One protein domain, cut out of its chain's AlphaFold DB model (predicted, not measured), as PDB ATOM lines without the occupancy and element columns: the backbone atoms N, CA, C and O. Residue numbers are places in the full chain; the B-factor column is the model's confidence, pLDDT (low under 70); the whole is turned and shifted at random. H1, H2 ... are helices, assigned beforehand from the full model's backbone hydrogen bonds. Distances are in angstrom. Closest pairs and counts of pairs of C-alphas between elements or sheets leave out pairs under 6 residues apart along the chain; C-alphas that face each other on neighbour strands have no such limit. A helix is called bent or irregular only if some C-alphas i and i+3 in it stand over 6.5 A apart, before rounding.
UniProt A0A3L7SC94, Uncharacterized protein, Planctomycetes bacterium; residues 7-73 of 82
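What this domain is: This is residues 7 to 73 of the 82 residues of an uncharacterized protein of Planctomycetes bacterium (UniProt A0A3L7SC94). The long, nearly straight helix H2 and the shorter H1 lie side by side, running opposite ways, and residues 63 to 73 stick out past the start of H1. The 67 printed residues hold two named helices, H1 then H2, and no named strand: all helix. The whole is an extended rod of 58 by 18 by 9 A, with a radius of gyration of the C-alphas of 17.0 A.

Where its parts are: Find H2, residues 34 to 72, ending at C-alpha 72 (134.286, 226.389, 226.398). By its hydrogen bonds it was assigned as one helix, but it is bent: C-alphas 42 and 45 are 6.9 A apart. Its arms are H2a, residues 34 to 42, and H2b, residues 45 to 72, 41.0 A long. H1, residues 7 to 28, begins at C-alpha 7 (134.052, 207.821, 216.452) and is 31.7 A long.

How they stand to each other: H2a and H2b stand at a shallow tilt of 22 degrees. H1 touches H2b with residues 7 to 17 alone, opposite ways at a shallow tilt of 12 degrees; look at their closest C-alphas, Ala 10 and Leu 55, 6.1 A apart. H1 and H2a are close but not clearly touching, their closest C-alphas, Lys 28 and Ser 36, 7.6 A apart. In H1, H2a and H2b every O i to N i+4 pair is within hydrogen-bond range.

The domain as a whole: The farthest C-alphas, Asp 33 and Leu 73, are 58.7 A apart. The printed part has no cut, the link from H1 to H2 is tight, and no printed residue is under pLDDT 70.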
ATOM      1  N   ILE A   7     134.916 209.000 216.372       88.88
ATOM      2  CA  ILE A   7     134.052 207.821 216.452       88.88
ATOM      3  C   ILE A   7     134.044 207.079 215.119       88.88
ATOM      4  O   ILE A   7     134.245 205.867 215.098       88.88
ATOM      5  N   SER A   8     133.890 207.789 214.000       92.19
ATOM      6  CA  SER A   8     133.822 207.130 212.689       92.19
ATOM      7  C   SER A   8     135.114 206.386 212.311       92.19
ATOM      8  O   SER A   8     135.026 205.245 211.854       92.19
ATOM      9  N   PRO A   9     136.327 206.951 212.502       90.88
ATOM     10  CA  PRO A   9     137.565 206.215 212.238       90.88
ATOM     11  C   PRO A   9     137.770 205.021 213.182       90.88
ATOM     12  O   PRO A   9     138.265 203.989 212.736       90.88
ATOM     13  N   ALA A  10     137.365 205.143 214.453       93.88
ATOM     14  CA  ALA A  10     137.426 204.050 215.424       93.88
ATOM     15  C   ALA A  10     136.520 202.879 215.013       93.88
ATOM     16  O   ALA A  10     136.984 201.743 214.962       93.88
ATOM     17  N   ALA A  11     135.275 203.163 214.620       94.12
ATOM     18  CA  ALA A  11     134.333 202.148 214.149       94.12
ATOM     19  C   ALA A  11     134.860 201.402 212.911       94.12
ATOM     20  O   ALA A  11     134.850 200.176 212.865       94.12
ATOM     21  N   ARG A  12     135.415 202.133 211.933       96.19
ATOM     22  CA  ARG A  12     136.021 201.523 210.735       96.19
ATOM     23  C   ARG A  12     137.177 200.585 211.070       96.19
ATOM     24  O   ARG A  12     137.374 199.589 210.380       96.19
ATOM     25  N   LEU A  13     137.964 200.922 212.088       95.94
ATOM     26  CA  LEU A  13     139.073 200.085 212.515       95.94
ATOM     27  C   LEU A  13     138.594 198.843 213.273       95.94
ATOM     28  O   LEU A  13     139.140 197.763 213.069       95.94
ATOM     29  N   GLU A  14     137.568 198.985 214.112       96.00
ATOM     30  CA  GLU A  14     136.926 197.853 214.781       96.00
ATOM     31  C   GLU A  14     136.353 196.858 213.759       96.00
ATOM     32  O   GLU A  14     136.582 195.654 213.869       96.00
ATOM     33  N   ASP A  15     135.679 197.356 212.721       97.75
ATOM     34  CA  ASP A  15     135.156 196.524 211.635       97.75
ATOM     35  C   ASP A  15     136.272 195.823 210.853       97.75
ATOM     36  O   ASP A  15     136.158 194.637 210.539       97.75
ATOM     37  N   ALA A  16     137.375 196.521 210.567       97.56
ATOM     38  CA  ALA A  16     138.533 195.922 209.906       97.56
ATOM     39  C   ALA A  16     139.171 194.810 210.757       97.56
ATOM     40  O   ALA A  16     139.564 193.775 210.219       97.56
ATOM     41  N   LEU A  17     139.232 194.987 212.081       97.19
ATOM     42  CA  LEU A  17     139.743 193.963 212.992       97.19
ATOM     43  C   LEU A  17     138.839 192.720 213.006       97.19
ATOM     44  O   LEU A  17     139.342 191.606 212.896       97.19
ATOM     45  N   LYS A  18     137.511 192.902 213.029       97.69
ATOM     46  CA  LYS A  18     136.542 191.793 212.913       97.69
ATOM     47  C   LYS A  18     136.686 191.037 211.591       97.69
ATOM     48  O   LYS A  18     136.604 189.812 211.564       97.69
ATOM     49  N   GLN A  19     136.910 191.752 210.487       98.31
ATOM     50  CA  GLN A  19     137.138 191.130 209.178       98.31
ATOM     51  C   GLN A  19     138.441 190.324 209.144       98.31
ATOM     52  O   GLN A  19     138.466 189.238 208.562       98.31
ATOM     53  N   LEU A  20     139.503 190.824 209.784       97.69
ATOM     54  CA  LEU A  20     140.765 190.101 209.929       97.69
ATOM     55  C   LEU A  20     140.576 188.811 210.733       97.69
ATOM     56  O   LEU A  20     141.009 187.755 210.281       97.69
ATOM     57  N   GLU A  21     139.893 188.881 211.879       97.12
ATOM     58  CA  GLU A  21     139.577 187.708 212.704       97.12
ATOM     59  C   GLU A  21     138.778 186.661 211.918       97.12
ATOM     60  O   GLU A  21     139.154 185.490 211.888       97.12
ATOM     61  N   ALA A  22     137.711 187.076 211.229       98.19
ATOM     62  CA  ALA A  22     136.894 186.171 210.421       98.19
ATOM     63  C   ALA A  22     137.709 185.506 209.298       98.19
ATOM     64  O   ALA A  22     137.630 184.292 209.103       98.19
ATOM     65  N   SER A  23     138.531 186.289 208.595       98.19
ATOM     66  CA  SER A  23     139.399 185.787 207.522       98.19
ATOM     67  C   SER A  23     140.455 184.818 208.057       98.19
ATOM     68  O   SER A  23     140.748 183.806 207.417       98.19
ATOM     69  N   TRP A  24     141.000 185.087 209.246       97.94
ATOM     70  CA  TRP A  24     141.942 184.188 209.904       97.94
ATOM     71  C   TRP A  24     141.290 182.864 210.299       97.94
ATOM     72  O   TRP A  24     141.844 181.804 210.017       97.94
ATOM     73  N   MET A  25     140.089 182.902 210.883       97.12
ATOM     74  CA  MET A  25     139.358 181.688 211.253       97.12
ATOM     75  C   MET A  25     139.059 180.802 210.041       97.12
ATOM     76  O   MET A  25     139.305 179.602 210.111       97.12
ATOM     77  N   ALA A  26     138.627 181.388 208.921       98.06
ATOM     78  CA  ALA A  26     138.433 180.651 207.672       98.06
ATOM     79  C   ALA A  26     139.755 180.080 207.127       98.06
ATOM     80  O   ALA A  26     139.814 178.945 206.662       98.06
ATOM     81  N   THR A  27     140.848 180.841 207.225       98.00
ATOM     82  CA  THR A  27     142.178 180.376 206.801       98.00
ATOM     83  C   THR A  27     142.622 179.154 207.609       98.00
ATOM     84  O   THR A  27     143.114 178.182 207.030       98.00
ATOM     85  N   LYS A  28     142.372 179.149 208.926       96.94
ATOM     86  CA  LYS A  28     142.718 178.039 209.827       96.94
ATOM     87  C   LYS A  28     142.018 176.718 209.514       96.94
ATOM     88  O   LYS A  28     142.501 175.674 209.942       96.94
ATOM     89  N   GLU A  29     140.928 176.728 208.746       96.75
ATOM     90  CA  GLU A  29     140.277 175.492 208.290       96.75
ATOM     91  C   GLU A  29     141.173 174.679 207.345       96.75
ATOM     92  O   GLU A  29     141.096 173.452 207.321       96.75
ATOM     93  N   SER A  30     142.037 175.359 206.584       97.31
ATOM     94  CA  SER A  30     142.934 174.741 205.597       97.31
ATOM     95  C   SER A  30     144.420 174.879 205.935       97.31
ATOM     96  O   SER A  30     145.232 174.111 205.421       97.31
ATOM     97  N   TRP A  31     144.780 175.817 206.816       97.81
ATOM     98  CA  TRP A  31     146.152 176.071 207.241       97.81
ATOM     99  C   TRP A  31     146.267 176.044 208.771       97.81
ATOM    100  O   TRP A  31     145.997 177.032 209.452       97.81
ATOM    101  N   ASN A  32     146.649 174.887 209.312       94.44
ATOM    102  CA  ASN A  32     146.693 174.600 210.751       94.44
ATOM    103  C   ASN A  32     148.016 173.948 211.194       94.44
ATOM    104  O   ASN A  32     148.052 173.135 212.120       94.44
ATOM    105  N   ASP A  33     149.102 174.278 210.500       97.81
ATOM    106  CA  ASP A  33     150.435 173.761 210.786       97.81
ATOM    107  C   ASP A  33     151.171 174.625 211.840       97.81
ATOM    108  O   ASP A  33     150.684 175.671 212.275       97.81
ATOM    109  N   PRO A  34     152.374 174.229 212.291       98.19
ATOM    110  CA  PRO A  34     153.130 175.032 213.253       98.19
ATOM    111  C   PRO A  34     153.498 176.449 212.772       98.19
ATOM    112  O   PRO A  34     153.786 177.315 213.598       98.19
ATOM    113  N   ILE A  35     153.512 176.711 211.459       97.69
ATOM    114  CA  ILE A  35     153.784 178.045 210.911       97.69
ATOM    115  C   ILE A  35     152.551 178.935 211.057       97.69
ATOM    116  O   ILE A  35     152.701 180.093 211.446       97.69
ATOM    117  N   SER A  36     151.347 178.412 210.811       97.62
ATOM    118  CA  SER A  36     150.108 179.170 211.021       97.62
ATOM    119  C   SER A  36     149.958 179.584 212.488       97.62
ATOM    120  O   SER A  36     149.621 180.733 212.767       97.62
ATOM    121  N   GLN A  37     150.309 178.693 213.425       97.56
ATOM    122  CA  GLN A  37     150.343 179.010 214.856       97.56
ATOM    123  C   GLN A  37     151.319 180.154 215.154       97.56
ATOM    124  O   GLN A  37     150.966 181.120 215.822       97.56
ATOM    125  N   LYS A  38     152.531 180.091 214.591       98.25
ATOM    126  CA  LYS A  38     153.526 181.153 214.757       98.25
ATOM    127  C   LYS A  38     153.039 182.494 214.199       98.25
ATOM    128  O   LYS A  38     153.303 183.528 214.796       98.25
ATOM    129  N   VAL A  39     152.314 182.492 213.080       97.56
ATOM    130  CA  VAL A  39     151.730 183.719 212.518       97.56
ATOM    131  C   VAL A  39     150.657 184.309 213.436       97.56
ATOM    132  O   VAL A  39     150.617 185.528 213.627       97.56
ATOM    133  N   GLU A  40     149.805 183.462 214.016       97.88
ATOM    134  CA  GLU A  40     148.800 183.899 214.988       97.88
ATOM    135  C   GLU A  40     149.454 184.549 216.209       97.88
ATOM    136  O   GLU A  40     149.096 185.673 216.568       97.88
ATOM    137  N   ASP A  41     150.454 183.884 216.783       98.25
ATOM    138  CA  ASP A  41     151.124 184.321 218.006       98.25
ATOM    139  C   ASP A  41     152.002 185.564 217.793       98.25
ATOM    140  O   ASP A  41     151.955 186.499 218.594       98.25
ATOM    141  N   ASP A  42     152.775 185.610 216.703       98.38
ATOM    142  CA  ASP A  42     153.754 186.678 216.462       98.38
ATOM    143  C   ASP A  42     153.112 187.955 215.889       98.38
ATOM    144  O   ASP A  42     153.664 189.046 216.057       98.38
ATOM    145  N   PHE A  43     151.958 187.856 215.209       97.44
ATOM    146  CA  PHE A  43     151.368 188.994 214.488       97.44
ATOM    147  C   PHE A  43     149.905 189.267 214.832       97.44
ATOM    148  O   PHE A  43     149.565 190.409 215.152       97.44
ATOM    149  N   LEU A  44     149.033 188.256 214.774       97.62
ATOM    150  CA  LEU A  44     147.587 188.477 214.904       97.62
ATOM    151  C   LEU A  44     147.172 188.787 216.342       97.62
ATOM    152  O   LEU A  44     146.442 189.751 216.578       97.62
ATOM    153  N   VAL A  45     147.678 188.032 217.315       97.50
ATOM    154  CA  VAL A  45     147.435 188.298 218.737       97.50
ATOM    155  C   VAL A  45     147.965 189.689 219.136       97.50
ATOM    156  O   VAL A  45     147.194 190.471 219.711       97.50
ATOM    157  N   PRO A  46     149.214 190.078 218.791       98.19
ATOM    158  CA  PRO A  46     149.725 191.416 219.068       98.19
ATOM    159  C   PRO A  46     148.926 192.541 218.409       98.19
ATOM    160  O   PRO A  46     148.564 193.497 219.098       98.19
ATOM    161  N   VAL A  47     148.626 192.455 217.104       96.75
ATOM    162  CA  VAL A  47     147.917 193.541 216.402       96.75
ATOM    163  C   VAL A  47     146.519 193.737 216.974       96.75
ATOM    164  O   VAL A  47     146.090 194.868 217.196       96.75
ATOM    165  N   HIS A  48     145.837 192.646 217.313       96.75
ATOM    166  CA  HIS A  48     144.523 192.687 217.926       96.75
ATOM    167  C   HIS A  48     144.546 193.388 219.296       96.75
ATOM    168  O   HIS A  48     143.736 194.281 219.558       96.75
ATOM    169  N   GLY A  49     145.518 193.055 220.154       96.56
ATOM    170  CA  GLY A  49     145.701 193.730 221.443       96.56
ATOM    171  C   GLY A  49     146.032 195.222 221.305       96.56
ATOM    172  O   GLY A  49     145.477 196.057 222.027       96.56
ATOM    173  N   GLN A  50     146.896 195.574 220.351       97.50
ATOM    174  CA  GLN A  50     147.282 196.963 220.080       97.50
ATOM    175  C   GLN A  50     146.106 197.794 219.558       97.50
ATOM    176  O   GLN A  50     145.869 198.897 220.053       97.50
ATOM    177  N   VAL A  51     145.329 197.259 218.610       96.56
ATOM    178  CA  VAL A  51     144.148 197.938 218.063       96.56
ATOM    179  C   VAL A  51     143.101 198.164 219.152       96.56
ATOM    180  O   VAL A  51     142.618 199.285 219.285       96.56
ATOM    181  N   ARG A  52     142.800 197.157 219.986       95.75
ATOM    182  CA  ARG A  52     141.870 197.330 221.118       95.75
ATOM    183  C   ARG A  52     142.334 198.420 222.084       95.75
ATOM    184  O   ARG A  52     141.564 199.316 222.413       95.75
ATOM    185  N   SER A  53     143.612 198.396 222.460       97.06
ATOM    186  CA  SER A  53     144.198 199.415 223.342       97.06
ATOM    187  C   SER A  53     144.097 200.824 222.745       97.06
ATOM    188  O   SER A  53     143.828 201.795 223.453       97.06
ATOM    189  N   MET A  54     144.286 200.946 221.430       96.12
ATOM    190  CA  MET A  54     144.137 202.215 220.728       96.12
ATOM    191  C   MET A  54     142.679 202.683 220.689       96.12
ATOM    192  O   MET A  54     142.429 203.858 220.949       96.12
ATOM    193  N   LEU A  55     141.714 201.798 220.414       96.25
ATOM    194  CA  LEU A  55     140.284 202.138 220.423       96.25
ATOM    195  C   LEU A  55     139.844 202.667 221.796       96.25
ATOM    196  O   LEU A  55     139.165 203.693 221.874       96.25
ATOM    197  N   ASP A  56     140.318 202.056 222.883       95.75
ATOM    198  CA  ASP A  56     140.073 202.542 224.245       95.75
ATOM    199  C   ASP A  56     140.637 203.950 224.477       95.75
ATOM    200  O   ASP A  56     139.989 204.803 225.095       95.75
ATOM    201  N   ALA A  57     141.845 204.223 223.977       96.12
ATOM    202  CA  ALA A  57     142.445 205.550 224.057       96.12
ATOM    203  C   ALA A  57     141.643 206.583 223.246       96.12
ATOM    204  O   ALA A  57     141.370 207.677 223.746       96.12
ATOM    205  N   VAL A  58     141.195 206.222 222.039       95.00
ATOM    206  CA  VAL A  58     140.363 207.079 221.183       95.00
ATOM    207  C   VAL A  58     139.027 207.401 221.857       95.00
ATOM    208  O   VAL A  58     138.617 208.563 221.869       95.00
ATOM    209  N   HIS A  59     138.378 206.425 222.498       92.94
ATOM    210  CA  HIS A  59     137.152 206.661 223.265       92.94
ATOM    211  C   HIS A  59     137.364 207.647 224.421       92.94
ATOM    212  O   HIS A  59     136.568 208.573 224.603       92.94
ATOM    213  N   LYS A  60     138.466 207.505 225.169       94.25
ATOM    214  CA  LYS A  60     138.826 208.444 226.244       94.25
ATOM    215  C   LYS A  60     139.082 209.850 225.699       94.25
ATOM    216  O   LYS A  60     138.572 210.821 226.258       94.25
ATOM    217  N   MET A  61     139.809 209.974 224.588       92.69
ATOM    218  CA  MET A  61     140.052 211.263 223.931       92.69
ATOM    219  C   MET A  61     138.749 211.920 223.469       92.69
ATOM    220  O   MET A  61     138.546 213.110 223.710       92.69
ATOM    221  N   ALA A  62     137.838 211.151 222.870       91.94
ATOM    222  CA  ALA A  62     136.539 211.646 222.425       91.94
ATOM    223  C   ALA A  62     135.688 212.184 223.587       91.94
ATOM    224  O   ALA A  62     134.957 213.162 223.417       91.94
ATOM    225  N   LEU A  63     135.775 211.564 224.769       91.69
ATOM    226  CA  LEU A  63     135.097 212.036 225.978       91.69
ATOM    227  C   LEU A  63     135.701 213.350 226.487       91.69
ATOM    228  O   LEU A  63     134.970 214.307 226.738       91.69
ATOM    229  N   VAL A  64     137.030 213.410 226.609       93.00
ATOM    230  CA  VAL A  64     137.744 214.602 227.095       93.00
ATOM    231  C   VAL A  64     137.511 215.794 226.171       93.00
ATOM    232  O   VAL A  64     137.206 216.884 226.646       93.00
ATOM    233  N   MET A  65     137.582 215.588 224.854       90.31
ATOM    234  CA  MET A  65     137.349 216.650 223.873       90.31
ATOM    235  C   MET A  65     135.904 217.152 223.901       90.31
ATOM    236  O   MET A  65     135.689 218.360 223.855       90.31
ATOM    237  N   ARG A  66     134.915 216.257 224.055       87.81
ATOM    238  CA  ARG A  66     133.510 216.663 224.234       87.81
ATOM    239  C   ARG A  66     133.305 217.488 225.501       87.81
ATOM    240  O   ARG A  66     132.613 218.501 225.458       87.81
ATOM    241  N   LYS A  67     133.922 217.088 226.615       89.56
ATOM    242  CA  LYS A  67     133.871 217.855 227.865       89.56
ATOM    243  C   LYS A  67     134.507 219.240 227.699       89.56
ATOM    244  O   LYS A  67     133.902 220.230 228.090       89.56
ATOM    245  N   ALA A  68     135.681 219.314 227.072       89.12
ATOM    246  CA  ALA A  68     136.360 220.581 226.809       89.12
ATOM    247  C   ALA A  68     135.533 221.504 225.895       89.12
ATOM    248  O   ALA A  68     135.430 222.697 226.173       89.12
ATOM    249  N   GLU A  69     134.897 220.957 224.848       87.00
ATOM    250  CA  GLU A  69     133.962 221.703 223.994       87.00
ATOM    251  C   GLU A  69     132.833 222.300 224.843       87.00
ATOM    252  O   GLU A  69     132.608 223.504 224.780       87.00
ATOM    253  N   GLN A  70     132.194 221.497 225.701       85.38
ATOM    254  CA  GLN A  70     131.102 221.944 226.574       85.38
ATOM    255  C   GLN A  70     131.512 223.014 227.594       85.38
ATOM    256  O   GLN A  70     130.721 223.910 227.887       85.38
ATOM    257  N   GLU A  71     132.714 222.920 228.163       87.94
ATOM    258  CA  GLU A  71     133.236 223.900 229.126       87.94
ATOM    259  C   GLU A  71     133.592 225.236 228.465       87.94
ATOM    260  O   GLU A  71     133.507 226.281 229.106       87.94
ATOM    261  N   CYS A  72     133.944 225.205 227.180       86.88
ATOM    262  CA  CYS A  72     134.286 226.389 226.398       86.88
ATOM    263  C   CYS A  72     133.070 227.054 225.721       86.88
ATOM    264  O   CYS A  72     133.230 228.119 225.123       86.88
ATOM    265  N   LEU A  73     131.871 226.458 225.792       83.75
ATOM    266  CA  LEU A  73     130.642 227.066 225.266       83.75
ATOM    267  C   LEU A  73     130.273 228.324 226.061       83.75
ATOM    268  O   LEU A  73     130.248 228.322 227.296       83.75
TER     269      LEU A  73